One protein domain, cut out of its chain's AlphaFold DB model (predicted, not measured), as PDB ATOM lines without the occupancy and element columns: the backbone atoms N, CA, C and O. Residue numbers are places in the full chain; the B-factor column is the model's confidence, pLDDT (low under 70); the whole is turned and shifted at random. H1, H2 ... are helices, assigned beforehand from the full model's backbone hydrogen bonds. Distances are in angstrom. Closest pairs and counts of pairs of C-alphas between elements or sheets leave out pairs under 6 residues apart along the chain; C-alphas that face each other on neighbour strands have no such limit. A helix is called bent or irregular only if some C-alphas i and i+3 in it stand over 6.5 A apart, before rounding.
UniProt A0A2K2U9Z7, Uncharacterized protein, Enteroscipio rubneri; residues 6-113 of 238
ATOM      1  N   THR A   6      -4.688 -32.433  53.844       86.50
ATOM      2  CA  THR A   6      -5.502 -33.612  53.517       86.50
ATOM      3  C   THR A   6      -6.504 -33.288  52.417       86.50
ATOM      4  O   THR A   6      -6.584 -34.003  51.418       86.50
ATOM      5  N   ILE A   7      -7.223 -32.169  52.554       91.44
ATOM      6  CA  ILE A   7      -8.174 -31.708  51.529       91.44
ATOM      7  C   ILE A   7      -7.423 -31.323  50.255       91.44
ATOM      8  O   ILE A   7      -7.864 -31.648  49.156       91.44
ATOM      9  N   LYS A   8      -6.271 -30.658  50.384       92.44
ATOM     10  CA  LYS A   8      -5.435 -30.304  49.236       92.44
ATOM     11  C   LYS A   8      -4.961 -31.548  48.484       92.44
ATOM     12  O   LYS A   8      -5.087 -31.585  47.268       92.44
ATOM     13  N   LYS A   9      -4.467 -32.567  49.194       93.12
ATOM     14  CA  LYS A   9      -4.018 -33.827  48.586       93.12
ATOM     15  C   LYS A   9      -5.137 -34.503  47.791       93.12
ATOM     16  O   LYS A   9      -4.884 -34.944  46.678       93.12
ATOM     17  N   TYR A  10      -6.347 -34.553  48.344       95.19
ATOM     18  CA  TYR A  10      -7.525 -35.074  47.647       95.19
ATOM     19  C   TYR A  10      -7.822 -34.308  46.361       95.19
ATOM     20  O   TYR A  10      -7.944 -34.905  45.301       95.19
ATOM     21  N   LEU A  11      -7.886 -32.977  46.437       96.94
ATOM     22  CA  LEU A  11      -8.180 -32.149  45.267       96.94
ATOM     23  C   LEU A  11      -7.092 -32.253  44.192       96.94
ATOM     24  O   LEU A  11      -7.418 -32.297  43.008       96.94
ATOM     25  N   ASP A  12      -5.819 -32.309  44.591       96.12
ATOM     26  CA  ASP A  12      -4.701 -32.508  43.667       96.12
ATOM     27  C   ASP A  12      -4.818 -33.863  42.944       96.12
ATOM     28  O   ASP A  12      -4.593 -33.925  41.737       96.12
ATOM     29  N   ASP A  13      -5.205 -34.925  43.656       96.25
ATOM     30  CA  ASP A  13      -5.428 -36.261  43.094       96.25
ATOM     31  C   ASP A  13      -6.625 -36.292  42.133       96.25
ATOM     32  O   ASP A  13      -6.481 -36.734  40.992       96.25
ATOM     33  N   CYS A  14      -7.769 -35.721  42.532       97.38
ATOM     34  CA  CYS A  14      -8.941 -35.581  41.664       97.38
ATOM     35  C   CYS A  14      -8.579 -34.875  40.352       97.38
ATOM     36  O   CYS A  14      -8.905 -35.359  39.271       97.38
ATOM     37  N   VAL A  15      -7.861 -33.751  40.423       97.19
ATOM     38  CA  VAL A  15      -7.477 -32.998  39.223       97.19
ATOM     39  C   VAL A  15      -6.479 -33.775  38.366       97.19
ATOM     40  O   VAL A  15      -6.630 -33.812  37.146       97.19
ATOM     41  N   ALA A  16      -5.466 -34.394  38.975       96.12
ATOM     42  CA  ALA A  16      -4.397 -35.065  38.241       96.12
ATOM     43  C   ALA A  16      -4.850 -36.366  37.564       96.12
ATOM     44  O   ALA A  16      -4.370 -36.672  36.474       96.12
ATOM     45  N   ASN A  17      -5.751 -37.115  38.204       96.25
ATOM     46  CA  ASN A  17      -6.050 -38.498  37.827       96.25
ATOM     47  C   ASN A  17      -7.512 -38.736  37.425       96.25
ATOM     48  O   ASN A  17      -7.797 -39.755  36.801       96.25
ATOM     49  N   HIS A  18      -8.426 -37.819  37.757       96.44
ATOM     50  CA  HIS A  18      -9.870 -38.025  37.607       96.44
ATOM     51  C   HIS A  18     -10.582 -36.898  36.852       96.44
ATOM     52  O   HIS A  18     -11.804 -36.891  36.783       96.44
ATOM     53  N   THR A  19      -9.869 -35.938  36.261       96.62
ATOM     54  CA  THR A  19     -10.533 -34.959  35.385       96.62
ATOM     55  C   THR A  19     -11.065 -35.675  34.134       96.62
ATOM     56  O   THR A  19     -10.266 -36.317  33.443       96.62
ATOM     57  N   PRO A  20     -12.369 -35.570  33.806       94.50
ATOM     58  CA  PRO A  20     -12.927 -36.214  32.619       94.50
ATOM     59  C   PRO A  20     -12.230 -35.776  31.328       94.50
ATOM     60  O   PRO A  20     -11.856 -34.610  31.160       94.50
ATOM     61  N   GLU A  21     -12.069 -36.707  30.387       92.81
ATOM     62  CA  GLU A  21     -11.443 -36.406  29.099       92.81
ATOM     63  C   GLU A  21     -12.247 -35.337  28.342       92.81
ATOM     64  O   GLU A  21     -13.455 -35.461  28.146       92.81
ATOM     65  N   GLY A  22     -11.564 -34.278  27.903       90.88
ATOM     66  CA  GLY A  22     -12.180 -33.173  27.164       90.88
ATOM     67  C   GLY A  22     -12.878 -32.120  28.028       90.88
ATOM     68  O   GLY A  22     -13.419 -31.169  27.469       90.88
ATOM     69  N   PHE A  23     -12.849 -32.242  29.359       95.25
ATOM     70  CA  PHE A  23     -13.374 -31.215  30.254       95.25
ATOM     71  C   PHE A  23     -12.510 -29.939  30.226       95.25
ATOM     72  O   PHE A  23     -11.299 -29.993  30.456       95.25
ATOM     73  N   ASP A  24     -13.135 -28.784  29.978       95.38
ATOM     74  CA  ASP A  24     -12.485 -27.468  29.950       95.38
ATOM     75  C   ASP A  24     -13.270 -26.462  30.805       95.38
ATOM     76  O   ASP A  24     -14.189 -25.781  30.344       95.38
ATOM     77  N   ALA A  25     -12.865 -26.332  32.071       95.31
ATOM     78  CA  ALA A  25     -13.483 -25.400  33.008       95.31
ATOM     79  C   ALA A  25     -13.406 -23.934  32.548       95.31
ATOM     80  O   ALA A  25     -14.303 -23.148  32.859       95.31
ATOM     81  N   ALA A  26     -12.351 -23.543  31.826       94.75
ATOM     82  CA  ALA A  26     -12.201 -22.166  31.377       94.75
ATOM     83  C   ALA A  26     -13.232 -21.855  30.290       94.75
ATOM     84  O   ALA A  26     -13.864 -20.795  30.334       94.75
ATOM     85  N   GLU A  27     -13.443 -22.773  29.345       93.38
ATOM     86  CA  GLU A  27     -14.472 -22.618  28.317       93.38
ATOM     87  C   GLU A  27     -15.891 -22.713  28.877       93.38
ATOM     88  O   GLU A  27     -16.733 -21.881  28.527       93.38
ATOM     89  N   ASP A  28     -16.144 -23.630  29.808       94.12
ATOM     90  CA  ASP A  28     -17.445 -23.759  30.465       94.12
ATOM     91  C   ASP A  28     -17.817 -22.481  31.225       94.12
ATOM     92  O   ASP A  28     -18.913 -21.935  31.053       94.12
ATOM     93  N   VAL A  29     -16.886 -21.940  32.021       94.31
ATOM     94  CA  VAL A  29     -17.093 -20.673  32.735       94.31
ATOM     95  C   VAL A  29     -17.305 -19.529  31.748       94.31
ATOM     96  O   VAL A  29     -18.220 -18.730  31.950       94.31
ATOM     97  N   ARG A  30     -16.533 -19.455  30.652       91.50
ATOM     98  CA  ARG A  30     -16.720 -18.423  29.615       91.50
ATOM     99  C   ARG A  30     -18.081 -18.522  28.938       91.50
ATOM    100  O   ARG A  30     -18.666 -17.484  28.633       91.50
ATOM    101  N   THR A  31     -18.575 -19.729  28.694       90.88
ATOM    102  CA  THR A  31     -19.874 -19.967  28.056       90.88
ATOM    103  C   THR A  31     -21.003 -19.509  28.972       90.88
ATOM    104  O   THR A  31     -21.788 -18.637  28.594       90.88
ATOM    105  N   VAL A  32     -21.010 -19.971  30.226       91.94
ATOM    106  CA  VAL A  32     -21.998 -19.551  31.235       91.94
ATOM    107  C   VAL A  32     -21.919 -18.042  31.509       91.94
ATOM    108  O   VAL A  32     -22.937 -17.387  31.716       91.94
ATOM    109  N   ALA A  33     -20.722 -17.451  31.455       89.38
ATOM    110  CA  ALA A  33     -20.524 -16.014  31.628       89.38
ATOM    111  C   ALA A  33     -20.929 -15.160  30.423       89.38
ATOM    112  O   ALA A  33     -21.019 -13.948  30.578       89.38
ATOM    113  N   LYS A  34     -21.157 -15.729  29.235       88.25
ATOM    114  CA  LYS A  34     -21.630 -14.987  28.050       88.25
ATOM    115  C   LYS A  34     -23.132 -15.126  27.849       88.25
ATOM    116  O   LYS A  34     -23.773 -14.196  27.362       88.25
ATOM    117  N   GLU A  35     -23.689 -16.274  28.211       87.81
ATOM    118  CA  GLU A  35     -25.078 -16.609  27.935       87.81
ATOM    119  C   GLU A  35     -26.001 -16.246  29.101       87.81
ATOM    120  O   GLU A  35     -25.832 -16.667  30.245       87.81
ATOM    121  N   PHE A  36     -27.021 -15.439  28.812       84.00
ATOM    122  CA  PHE A  36     -27.970 -15.004  29.826       84.00
ATOM    123  C   PHE A  36     -28.836 -16.175  30.304       84.00
ATOM    124  O   PHE A  36     -29.584 -16.762  29.525       84.00
ATOM    125  N   GLY A  37     -28.775 -16.475  31.603       85.69
ATOM    126  CA  GLY A  37     -29.564 -17.551  32.210       85.69
ATOM    127  C   GLY A  37     -28.993 -18.956  32.002       85.69
ATOM    128  O   GLY A  37     -29.652 -19.920  32.394       85.69
ATOM    129  N   ALA A  38     -27.793 -19.086  31.431       91.12
ATOM    130  CA  ALA A  38     -27.111 -20.367  31.320       91.12
ATOM    131  C   ALA A  38     -26.698 -20.916  32.695       91.12
ATOM    132  O   ALA A  38     -26.511 -20.181  33.669       91.12
ATOM    133  N   THR A  39     -26.553 -22.236  32.767       93.19
ATOM    134  CA  THR A  39     -26.004 -22.954  33.921       93.19
ATOM    135  C   THR A  39     -25.005 -23.984  33.428       93.19
ATOM    136  O   THR A  39     -25.108 -24.437  32.290       93.19
ATOM    137  N   PHE A  40     -24.093 -24.414  34.298       92.88
ATOM    138  CA  PHE A  40     -23.267 -25.591  34.016       92.88
ATOM    139  C   PHE A  40     -24.123 -26.811  33.653       92.88
ATOM    140  O   PHE A  40     -25.257 -26.949  34.132       92.88
ATOM    141  N   GLY A  41     -23.567 -27.661  32.788       83.81
ATOM    142  CA  GLY A  41     -24.170 -28.923  32.375       83.81
ATOM    143  C   GLY A  41     -24.282 -29.938  33.516       83.81
ATOM    144  O   GLY A  41     -24.115 -29.621  34.696       83.81
ATOM    145  N   SER A  42     -24.599 -31.182  33.166       87.62
ATOM    146  CA  SER A  42     -24.532 -32.286  34.122       87.62
ATOM    147  C   SER A  42     -23.083 -32.543  34.521       87.62
ATOM    148  O   SER A  42     -22.248 -32.752  33.648       87.62
ATOM    149  N   PHE A  43     -22.830 -32.571  35.823       93.75
ATOM    150  CA  PHE A  43     -21.572 -33.050  36.388       93.75
ATOM    151  C   PHE A  43     -21.492 -34.577  36.321       93.75
ATOM    152  O   PHE A  43     -22.531 -35.249  36.226       93.75
ATOM    153  N   SER A  44     -20.278 -35.114  36.413       93.94
ATOM    154  CA  SER A  44     -20.059 -36.551  36.537       93.94
ATOM    155  C   SER A  44     -20.793 -37.135  37.751       93.94
ATOM    156  O   SER A  44     -21.042 -36.471  38.756       93.94
ATOM    157  N   THR A  45     -21.159 -38.413  37.658       92.44
ATOM    158  CA  THR A  45     -21.708 -39.186  38.782       92.44
ATOM    159  C   THR A  45     -20.629 -39.867  39.624       92.44
ATOM    160  O   THR A  45     -20.955 -40.487  40.636       92.44
ATOM    161  N   VAL A  46     -19.366 -39.807  39.194       95.12
ATOM    162  CA  VAL A  46     -18.215 -40.338  39.929       95.12
ATOM    163  C   VAL A  46     -17.697 -39.238  40.871       95.12
ATOM    164  O   VAL A  46     -17.383 -38.151  40.388       95.12
ATOM    165  N   PRO A  47     -17.613 -39.467  42.198       94.38
ATOM    166  CA  PRO A  47     -17.289 -38.415  43.170       94.38
ATOM    167  C   PRO A  47     -15.964 -37.688  42.923       94.38
ATOM    168  O   PRO A  47     -15.883 -36.471  43.108       94.38
ATOM    169  N   GLU A  48     -14.924 -38.408  42.510       96.25
ATOM    170  CA  GLU A  48     -13.596 -37.864  42.232       96.25
ATOM    171  C   GLU A  48     -13.612 -36.983  40.976       96.25
ATOM    172  O   GLU A  48     -13.051 -35.886  40.984       96.25
ATOM    173  N   GLU A  49     -14.326 -37.419  39.935       97.38
ATOM    174  CA  GLU A  49     -14.515 -36.652  38.702       97.38
ATOM    175  C   GLU A  49     -15.356 -35.392  38.961       97.38
ATOM    176  O   GLU A  49     -14.929 -34.288  38.627       97.38
ATOM    177  N   GLU A  50     -16.498 -35.518  39.651       97.38
ATOM    178  CA  GLU A  50     -17.352 -34.378  40.032       97.38
ATOM    179  C   GLU A  50     -16.573 -33.376  40.902       97.38
ATOM    180  O   GLU A  50     -16.734 -32.158  40.782       97.38
ATOM    181  N   SER A  51     -15.692 -33.871  41.776       97.75
ATOM    182  CA  SER A  51     -14.828 -33.017  42.593       97.75
ATOM    183  C   SER A  51     -13.825 -32.241  41.741       97.75
ATOM    184  O   SER A  51     -13.648 -31.044  41.979       97.75
ATOM    185  N   ALA A  52     -13.201 -32.886  40.750       97.69
ATOM    186  CA  ALA A  52     -12.286 -32.240  39.813       97.69
ATOM    187  C   ALA A  52     -13.000 -31.151  38.997       97.69
ATOM    188  O   ALA A  52     -12.547 -30.003  38.977       97.69
ATOM    189  N   GLU A  53     -14.153 -31.478  38.406       97.56
ATOM    190  CA  GLU A  53     -14.955 -30.553  37.601       97.56
ATOM    191  C   GLU A  53     -15.345 -29.303  38.399       97.56
ATOM    192  O   GLU A  53     -15.049 -28.168  38.008       97.56
ATOM    193  N   VAL A  54     -15.972 -29.499  39.565       97.56
ATOM    194  CA  VAL A  54     -16.467 -28.396  40.399       97.56
ATOM    195  C   VAL A  54     -15.314 -27.550  40.934       97.56
ATOM    196  O   VAL A  54     -15.420 -26.322  40.966       97.56
ATOM    197  N   TYR A  55     -14.206 -28.166  41.348       97.50
ATOM    198  CA  TYR A  55     -13.047 -27.435  41.858       97.50
ATOM    199  C   TYR A  55     -12.400 -26.552  40.783       97.50
ATOM    200  O   TYR A  55     -12.136 -25.375  41.043       97.50
ATOM    201  N   LEU A  56     -12.202 -27.078  39.571       97.38
ATOM    202  CA  LEU A  56     -11.641 -26.318  38.452       97.38
ATOM    203  C   LEU A  56     -12.568 -25.170  38.027       97.38
ATOM    204  O   LEU A  56     -12.093 -24.049  37.844       97.38
ATOM    205  N   ILE A  57     -13.885 -25.395  37.980       96.62
ATOM    206  CA  ILE A  57     -14.880 -24.339  37.723       96.62
ATOM    207  C   ILE A  57     -14.787 -23.217  38.763       96.62
ATOM    208  O   ILE A  57     -14.762 -22.039  38.409       96.62
ATOM    209  N   LEU A  58     -14.726 -23.556  40.054       95.06
ATOM    210  CA  LEU A  58     -14.623 -22.553  41.119       95.06
ATOM    211  C   LEU A  58     -13.310 -21.765  41.029       95.06
ATOM    212  O   LEU A  58     -13.309 -20.555  41.267       95.06
ATOM    213  N   LYS A  59     -12.211 -22.421  40.649       95.19
ATOM    214  CA  LYS A  59     -10.916 -21.770  40.433       95.19
ATOM    215  C   LYS A  59     -10.962 -20.795  39.257       95.19
ATOM    216  O   LYS A  59     -10.476 -19.673  39.389       95.19
ATOM    217  N   GLU A  60     -11.599 -21.177  38.155       95.44
ATOM    218  CA  GLU A  60     -11.781 -20.323  36.978       95.44
ATOM    219  C   GLU A  60     -12.705 -19.132  37.248       95.44
ATOM    220  O   GLU A  60     -12.400 -18.010  36.850       95.44
ATOM    221  N   ILE A  61     -13.780 -19.320  38.014       92.94
ATOM    222  CA  ILE A  61     -14.648 -18.226  38.484       92.94
ATOM    223  C   ILE A  61     -13.837 -17.165  39.241       92.94
ATOM    224  O   ILE A  61     -14.012 -15.964  39.010       92.94
ATOM    225  N   VAL A  62     -12.931 -17.597  40.125       91.69
ATOM    226  CA  VAL A  62     -12.040 -16.698  40.873       91.69
ATOM    227  C   VAL A  62     -11.013 -16.049  39.943       91.69
ATOM    228  O   VAL A  62     -10.825 -14.834  40.006       91.69
ATOM    229  N   ALA A  63     -10.377 -16.824  39.061       92.94
ATOM    230  CA  ALA A  63      -9.354 -16.337  38.134       92.94
ATOM    231  C   ALA A  63      -9.899 -15.294  37.144       92.94
ATOM    232  O   ALA A  63      -9.235 -14.298  36.859       92.94
ATOM    233  N   GLN A  64     -11.131 -15.485  36.672       88.56
ATOM    234  CA  GLN A  64     -11.826 -14.572  35.764       88.56
ATOM    235  C   GLN A  64     -12.524 -13.415  36.501       88.56
ATOM    236  O   GLN A  64     -13.166 -12.579  35.865       88.56
ATOM    237  N   ASN A  65     -12.381 -13.330  37.832       87.50
ATOM    238  CA  ASN A  65     -12.963 -12.290  38.682       87.50
ATOM    239  C   ASN A  65     -14.488 -12.148  38.490       87.50
ATOM    240  O   ASN A  65     -15.031 -11.038  38.454       87.50
ATOM    241  N   ILE A  66     -15.189 -13.279  38.352       85.06
ATOM    242  CA  ILE A  66     -16.648 -13.292  38.247       85.06
ATOM    243  C   ILE A  66     -17.222 -12.898  39.605       85.06
ATOM    244  O   ILE A  66     -17.188 -13.646  40.583       85.06
ATOM    245  N   GLN A  67     -17.732 -11.672  39.672       76.94
ATOM    246  CA  GLN A  67     -18.212 -11.106  40.921       76.94
ATOM    247  C   GLN A  67     -19.581 -11.625  41.304       76.94
ATOM    248  O   GLN A  67     -20.415 -11.889  40.439       76.94
ATOM    249  N   GLY A  68     -19.820 -11.609  42.619       66.12
ATOM    250  CA  GLY A  68     -21.081 -11.938  43.263       66.12
ATOM    251  C   GLY A  68     -22.282 -11.481  42.458       66.12
ATOM    252  O   GLY A  68     -23.046 -12.351  42.136       66.12
ATOM    253  N   HIS A  69     -22.389 -10.212  42.038       66.12
ATOM    254  CA  HIS A  69     -23.540  -9.622  41.321       66.12
ATOM    255  C   HIS A  69     -23.583  -9.812  39.785       66.12
ATOM    256  O   HIS A  69     -24.268  -9.061  39.089       66.12
ATOM    257  N   SER A  70     -22.848 -10.777  39.230       75.81
ATOM    258  CA  SER A  70     -22.818 -11.028  37.783       75.81
ATOM    259  C   SER A  70     -24.100 -11.699  37.267       75.81
ATOM    260  O   SER A  70     -24.714 -12.519  37.953       75.81
ATOM    261  N   HIS A  71     -24.473 -11.427  36.011       83.38
ATOM    262  CA  HIS A  71     -25.558 -12.151  35.329       83.38
ATOM    263  C   HIS A  71     -25.276 -13.656  35.176       83.38
ATOM    264  O   HIS A  71     -26.193 -14.432  34.921       83.38
ATOM    265  N   PHE A  72     -24.022 -14.064  35.389       88.56
ATOM    266  CA  PHE A  72     -23.573 -15.449  35.515       88.56
ATOM    267  C   PHE A  72     -24.471 -16.302  36.429       88.56
ATOM    268  O   PHE A  72     -24.679 -17.486  36.189       88.56
ATOM    269  N   PHE A  73     -25.047 -15.706  37.476       91.19
ATOM    270  CA  PHE A  73     -25.848 -16.443  38.454       91.19
ATOM    271  C   PHE A  73     -27.337 -16.549  38.089       91.19
ATOM    272  O   PHE A  73     -28.088 -17.245  38.771       91.19
ATOM    273  N   TYR A  74     -27.797 -15.890  37.024       90.31
ATOM    274  CA  TYR A  74     -29.231 -15.725  36.764       90.31
ATOM    275  C   TYR A  74     -29.960 -17.034  36.435       90.31
ATOM    276  O   TYR A  74     -31.146 -17.149  36.728       90.31
ATOM    277  N   GLY A  75     -29.264 -18.048  35.911       90.88
ATOM    278  CA  GLY A  75     -29.846 -19.372  35.645       90.88
ATOM    279  C   GLY A  75     -30.175 -20.193  36.904       90.88
ATOM    280  O   GLY A  75     -30.812 -21.245  36.826       90.88
ATOM    281  N   TYR A  76     -29.753 -19.742  38.090       92.25
ATOM    282  CA  TYR A  76     -29.792 -20.551  39.311       92.25
ATOM    283  C   TYR A  76     -31.013 -20.326  40.212       92.25
ATOM    284  O   TYR A  76     -31.230 -21.123  41.129       92.25
ATOM    285  N   ALA A  77     -31.837 -19.309  39.948       91.44
ATOM    286  CA  ALA A  77     -33.114 -19.097  40.628       91.44
ATOM    287  C   ALA A  77     -34.102 -18.330  39.741       91.44
ATOM    288  O   ALA A  77     -33.712 -17.654  38.796       91.44
ATOM    289  N   GLN A  78     -35.391 -18.424  40.068       85.38
ATOM    290  CA  GLN A  78     -36.444 -17.649  39.412       85.38
ATOM    291  C   GLN A  78     -36.669 -16.314  40.136       85.38
ATOM    292  O   GLN A  78     -36.606 -16.249  41.365       85.38
ATOM    293  N   GLY A  79     -36.985 -15.258  39.383       81.38
ATOM    294  CA  GLY A  79     -37.262 -13.914  39.907       81.38
ATOM    295  C   GLY A  79     -36.063 -12.963  39.841       81.38
ATOM    296  O   GLY A  79     -35.097 -13.222  39.139       81.38
ATOM    297  N   ASN A  80     -36.131 -11.842  40.569       78.56
ATOM    298  CA  ASN A  80     -35.153 -10.741  40.459       78.56
ATOM    299  C   ASN A  80     -34.220 -10.626  41.678       78.56
ATOM    300  O   ASN A  80     -33.512  -9.632  41.845       78.56
ATOM    301  N   LYS A  81     -34.258 -11.607  42.586       89.56
ATOM    302  CA  LYS A  81     -33.478 -11.583  43.824       89.56
ATOM    303  C   LYS A  81     -32.116 -12.212  43.598       89.56
ATOM    304  O   LYS A  81     -31.957 -13.429  43.605       89.56
ATOM    305  N   PHE A  82     -31.121 -11.344  43.488       86.19
ATOM    306  CA  PHE A  82     -29.737 -11.736  43.274       86.19
ATOM    307  C   PHE A  82     -29.208 -12.728  44.336       86.19
ATOM    308  O   PHE A  82     -28.528 -13.702  44.022       86.19
ATOM    309  N   ALA A  83     -29.573 -12.529  45.606       88.75
ATOM    310  CA  ALA A  83     -29.178 -13.430  46.690       88.75
ATOM    311  C   ALA A  83     -29.703 -14.868  46.502       88.75
ATOM    312  O   ALA A  83     -28.996 -15.823  46.824       88.75
ATOM    313  N   ASP A  84     -30.909 -15.029  45.948       92.31
ATOM    314  CA  ASP A  84     -31.506 -16.346  45.703       92.31
ATOM    315  C   ASP A  84     -30.790 -17.064  44.553       92.31
ATOM    316  O   ASP A  84     -30.521 -18.260  44.647       92.31
ATOM    317  N   MET A  85     -30.400 -16.323  43.512       92.12
ATOM    318  CA  MET A  85     -29.580 -16.812  42.395       92.12
ATOM    319  C   MET A  85     -28.212 -17.302  42.875       92.12
ATOM    320  O   MET A  85     -27.828 -18.443  42.616       92.12
ATOM    321  N   TYR A  86     -27.507 -16.479  43.652       90.50
ATOM    322  CA  TYR A  86     -26.211 -16.844  44.221       90.50
ATOM    323  C   TYR A  86     -26.314 -18.064  45.149       90.50
ATOM    324  O   TYR A  86     -25.529 -19.007  45.045       90.50
ATOM    325  N   LYS A  87     -27.340 -18.120  46.008       92.06
ATOM    326  CA  LYS A  87     -27.619 -19.292  46.849       92.06
ATOM    327  C   LYS A  87     -27.944 -20.536  46.017       92.06
ATOM    328  O   LYS A  87     -27.521 -21.636  46.373       92.06
ATOM    329  N   GLY A  88     -28.678 -20.382  44.917       93.62
ATOM    330  CA  GLY A  88     -28.967 -21.450  43.963       93.62
ATOM    331  C   GLY A  88     -27.693 -22.023  43.346       93.62
ATOM    332  O   GLY A  88     -27.538 -23.243  43.303       93.62
ATOM    333  N   PHE A  89     -26.752 -21.162  42.957       94.38
ATOM    334  CA  PHE A  89     -25.434 -21.571  42.477       94.38
ATOM    335  C   PHE A  89     -24.659 -22.341  43.546       94.38
ATOM    336  O   PHE A  89     -24.218 -23.458  43.286       94.38
ATOM    337  N   LEU A  90     -24.561 -21.809  44.768       93.31
ATOM    338  CA  LEU A  90     -23.870 -22.499  45.862       93.31
ATOM    339  C   LEU A  90     -24.470 -23.887  46.132       93.31
ATOM    340  O   LEU A  90     -23.735 -24.854  46.316       93.31
ATOM    341  N   ASN A  91     -25.799 -24.009  46.106       93.50
ATOM    342  CA  ASN A  91     -26.489 -25.281  46.320       93.50
ATOM    343  C   ASN A  91     -26.321 -26.273  45.164       93.50
ATOM    344  O   ASN A  91     -26.248 -27.475  45.414       93.50
ATOM    345  N   LYS A  92     -26.302 -25.803  43.911       92.56
ATOM    346  CA  LYS A  92     -26.186 -26.674  42.733       92.56
ATOM    347  C   LYS A  92     -24.742 -27.012  42.376       92.56
ATOM    348  O   LYS A  92     -24.525 -28.083  41.834       92.56
ATOM    349  N   VAL A  93     -23.777 -26.153  42.686       94.88
ATOM    350  CA  VAL A  93     -22.379 -26.312  42.260       94.88
ATOM    351  C   VAL A  93     -21.488 -26.557  43.474       94.88
ATOM    352  O   VAL A  93     -21.102 -27.692  43.727       94.88
ATOM    353  N   ALA A  94     -21.241 -25.540  44.307       93.81
ATOM    354  CA  ALA A  94     -20.276 -25.639  45.409       93.81
ATOM    355  C   ALA A  94     -20.597 -26.752  46.429       93.81
ATOM    356  O   ALA A  94     -19.692 -27.389  46.968       93.81
ATOM    357  N   ARG A  95     -21.884 -27.028  46.682       94.50
ATOM    358  CA  ARG A  95     -22.316 -28.071  47.623       94.50
ATOM    359  C   ARG A  95     -21.889 -29.484  47.207       94.50
ATOM    360  O   ARG A  95     -21.718 -30.311  48.096       94.50
ATOM    361  N   ARG A  96     -21.697 -29.750  45.911       95.31
ATOM    362  CA  ARG A  96     -21.210 -31.047  45.400       95.31
ATOM    363  C   ARG A  96     -19.808 -31.336  45.905       95.31
ATOM    364  O   ARG A  96     -19.587 -32.326  46.589       95.31
ATOM    365  N   LEU A  97     -18.910 -30.371  45.718       96.06
ATOM    366  CA  LEU A  97     -17.541 -30.460  46.211       96.06
ATOM    367  C   LEU A  97     -17.482 -30.610  47.738       96.06
ATOM    368  O   LEU A  97     -16.714 -31.418  48.253       96.06
ATOM    369  N   ILE A  98     -18.323 -29.869  48.470       95.12
ATOM    370  CA  ILE A  98     -18.421 -29.999  49.933       95.12
ATOM    371  C   ILE A  98     -18.873 -31.412  50.330       95.12
ATOM    372  O   ILE A  98     -18.314 -31.982  51.266       95.12
ATOM    373  N   ALA A  99     -19.866 -31.977  49.640       94.19
ATOM    374  CA  ALA A  99     -20.362 -33.320  49.917       94.19
ATOM    375  C   ALA A  99     -19.290 -34.386  49.651       94.19
ATOM    376  O   ALA A  99     -19.057 -35.229  50.514       94.19
ATOM    377  N   ASN A 100     -18.586 -34.301  48.520       95.50
ATOM    378  CA  ASN A 100     -17.559 -35.278  48.153       95.50
ATOM    379  C   ASN A 100     -16.349 -35.216  49.094       95.50
ATOM    380  O   ASN A 100     -15.881 -36.252  49.558       95.50
ATOM    381  N   ILE A 101     -15.919 -34.016  49.499       94.50
ATOM    382  CA  ILE A 101     -14.886 -33.859  50.537       94.50
ATOM    383  C   ILE A 101     -15.361 -34.406  51.883       94.50
ATOM    384  O   ILE A 101     -14.588 -35.053  52.584       94.50
ATOM    385  N   GLY A 102     -16.624 -34.182  52.252       91.56
ATOM    386  CA  GLY A 102     -17.206 -34.755  53.466       91.56
ATOM    387  C   GLY A 102     -17.155 -36.286  53.468       91.56
ATOM    388  O   GLY A 102     -16.728 -36.887  54.455       91.56
ATOM    389  N   SER A 103     -17.523 -36.915  52.351       90.50
ATOM    390  CA  SER A 103     -17.435 -38.368  52.162       90.50
ATOM    391  C   SER A 103     -15.990 -38.870  52.223       90.50
ATOM    392  O   SER A 103     -15.714 -39.834  52.931       90.50
ATOM    393  N   TYR A 104     -15.057 -38.181  51.560       91.38
ATOM    394  CA  TYR A 104     -13.632 -38.516  51.583       91.38
ATOM    395  C   TYR A 104     -13.038 -38.457  52.997       91.38
ATOM    396  O   TYR A 104     -12.402 -39.405  53.451       91.38
ATOM    397  N   LEU A 105     -13.301 -37.379  53.741       88.12
ATOM    398  CA  LEU A 105     -12.840 -37.244  55.126       88.12
ATOM    399  C   LEU A 105     -13.473 -38.294  56.049       88.12
ATOM    400  O   LEU A 105     -12.816 -38.768  56.973       88.12
ATOM    401  N   THR A 106     -14.723 -38.686  55.787       85.12
ATOM    402  CA  THR A 106     -15.384 -39.784  56.508       85.12
ATOM    403  C   THR A 106     -14.679 -41.113  56.241       85.12
ATOM    404  O   THR A 106     -14.403 -41.849  57.183       85.12
ATOM    405  N   MET A 107     -14.329 -41.398  54.982       82.50
ATOM    406  CA  MET A 107     -13.588 -42.603  54.600       82.50
ATOM    407  C   MET A 107     -12.204 -42.643  55.253       82.50
ATOM    408  O   MET A 107     -11.870 -43.646  55.874       82.50
ATOM    409  N   ILE A 108     -11.453 -41.536  55.228       81.12
ATOM    410  CA  ILE A 108     -10.181 -41.431  55.960       81.12
ATOM    411  C   ILE A 108     -10.392 -41.658  57.461       81.12
ATOM    412  O   ILE A 108      -9.603 -42.354  58.090       81.12
ATOM    413  N   GLY A 109     -11.454 -41.107  58.054       70.75
ATOM    414  CA  GLY A 109     -11.791 -41.351  59.458       70.75
ATOM    415  C   GLY A 109     -11.982 -42.840  59.772       70.75
ATOM    416  O   GLY A 109     -11.447 -43.330  60.766       70.75
ATOM    417  N   ILE A 110     -12.680 -43.566  58.896       70.44
ATOM    418  CA  ILE A 110     -12.860 -45.020  58.994       70.44
ATOM    419  C   ILE A 110     -11.509 -45.742  58.843       70.44
ATOM    420  O   ILE A 110     -11.144 -46.546  59.698       70.44
ATOM    421  N   GLU A 111     -10.738 -45.429  57.798       67.94
ATOM    422  CA  GLU A 111      -9.447 -46.065  57.486       67.94
ATOM    423  C   GLU A 111      -8.372 -45.828  58.552       67.94
ATOM    424  O   GLU A 111      -7.592 -46.727  58.861       67.94
ATOM    425  N   MET A 112      -8.332 -44.631  59.143       63.69
ATOM    426  CA  MET A 112      -7.410 -44.285  60.229       63.69
ATOM    427  C   MET A 112      -7.746 -44.984  61.544       63.69
ATOM    428  O   MET A 112      -7.031 -44.788  62.526       63.69
ATOM    429  N   GLY A 113      -8.824 -45.766  61.603       53.97
ATOM    430  CA  GLY A 113      -9.182 -46.448  62.830       53.97
ATOM    431  C   GLY A 113      -9.647 -45.488  63.928       53.97
ATOM    432  O   GLY A 113      -9.555 -45.819  65.108       53.97
TER     433      GLY A 113
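Overview. This is residues 6 to 113 of the 238 residues of an uncharacterized protein of Enteroscipio rubneri (UniProt A0A2K2U9Z7). What shape do these coordinates make? One long helix, H5, runs along one side, with H3 crossing it in the middle and H2 packed on H3 away from H5. H1 crosses H3 near one end, while short H4 bridges H2 and H5 near the other. What are its make-up and size? The printed part has 108 residues, of which 76 are in five named helices, H1 to H5 in chain order; there is no named strand, and the class is all helix. The whole is compact, with a radius of gyration of the C-alphas of 14.9 A, and elongated, spanning 49 by 28 by 23 A.

Along the chain. Where is the longest helix? H5, residues 82 to 111, measures 42.3 A and ends at C-alpha 111 (-9.447, -46.065, 57.486). It has a kink of 36 degrees near residue 95, and is neither bent nor irregular, but only just: C-alphas 92 and 95 are 6.4 A apart. Where are the others? H3, residues 47 to 63, measures 24.0 A; H1, residues 6 to 18, measures 17.1 A from C-alpha 6 (-5.502, -33.612, 53.517). H2 is residues 25 to 34, and H4, residues 71 to 76, is irregular, with C-alphas 72 and 75 7.4 A apart.

Arrangement. What touches the hub, H3? H5 touches it with residues 93 to 101 alone, at a steep tilt of 45 degrees, opposite ways; the closest C-alphas, Ser 51 and Leu 97, are 5.2 A apart. H1 touches it about perpendicular at 78 degrees, C-alphas Val 15 and Ala 52 closest at 4.9 A, and H2 touches it at C-alphas Ala 25 and Ile 57, 5.0 A. Where is H4? It touches H5 at C-alphas Tyr 76 and Gly 88, 4.8 A, and H2 at C-alphas Ala 33 and Phe 72, 5.0 A. Are the backbones in order? Every O i to N i+4 pair is within hydrogen-bond range in H1, H2 and H3, against 23 of 26 in H5 and 0 of 2 in H4, where 2 of 3 O i to N i+3 pairs are.

Size, cuts and confidence. Is it continuous? The printed part has no cut, and the link from H2 to H3, 12 residues, is long. Where is confidence low? Residues 68 to 69 and 111 to 113 are under 70 in pLDDT.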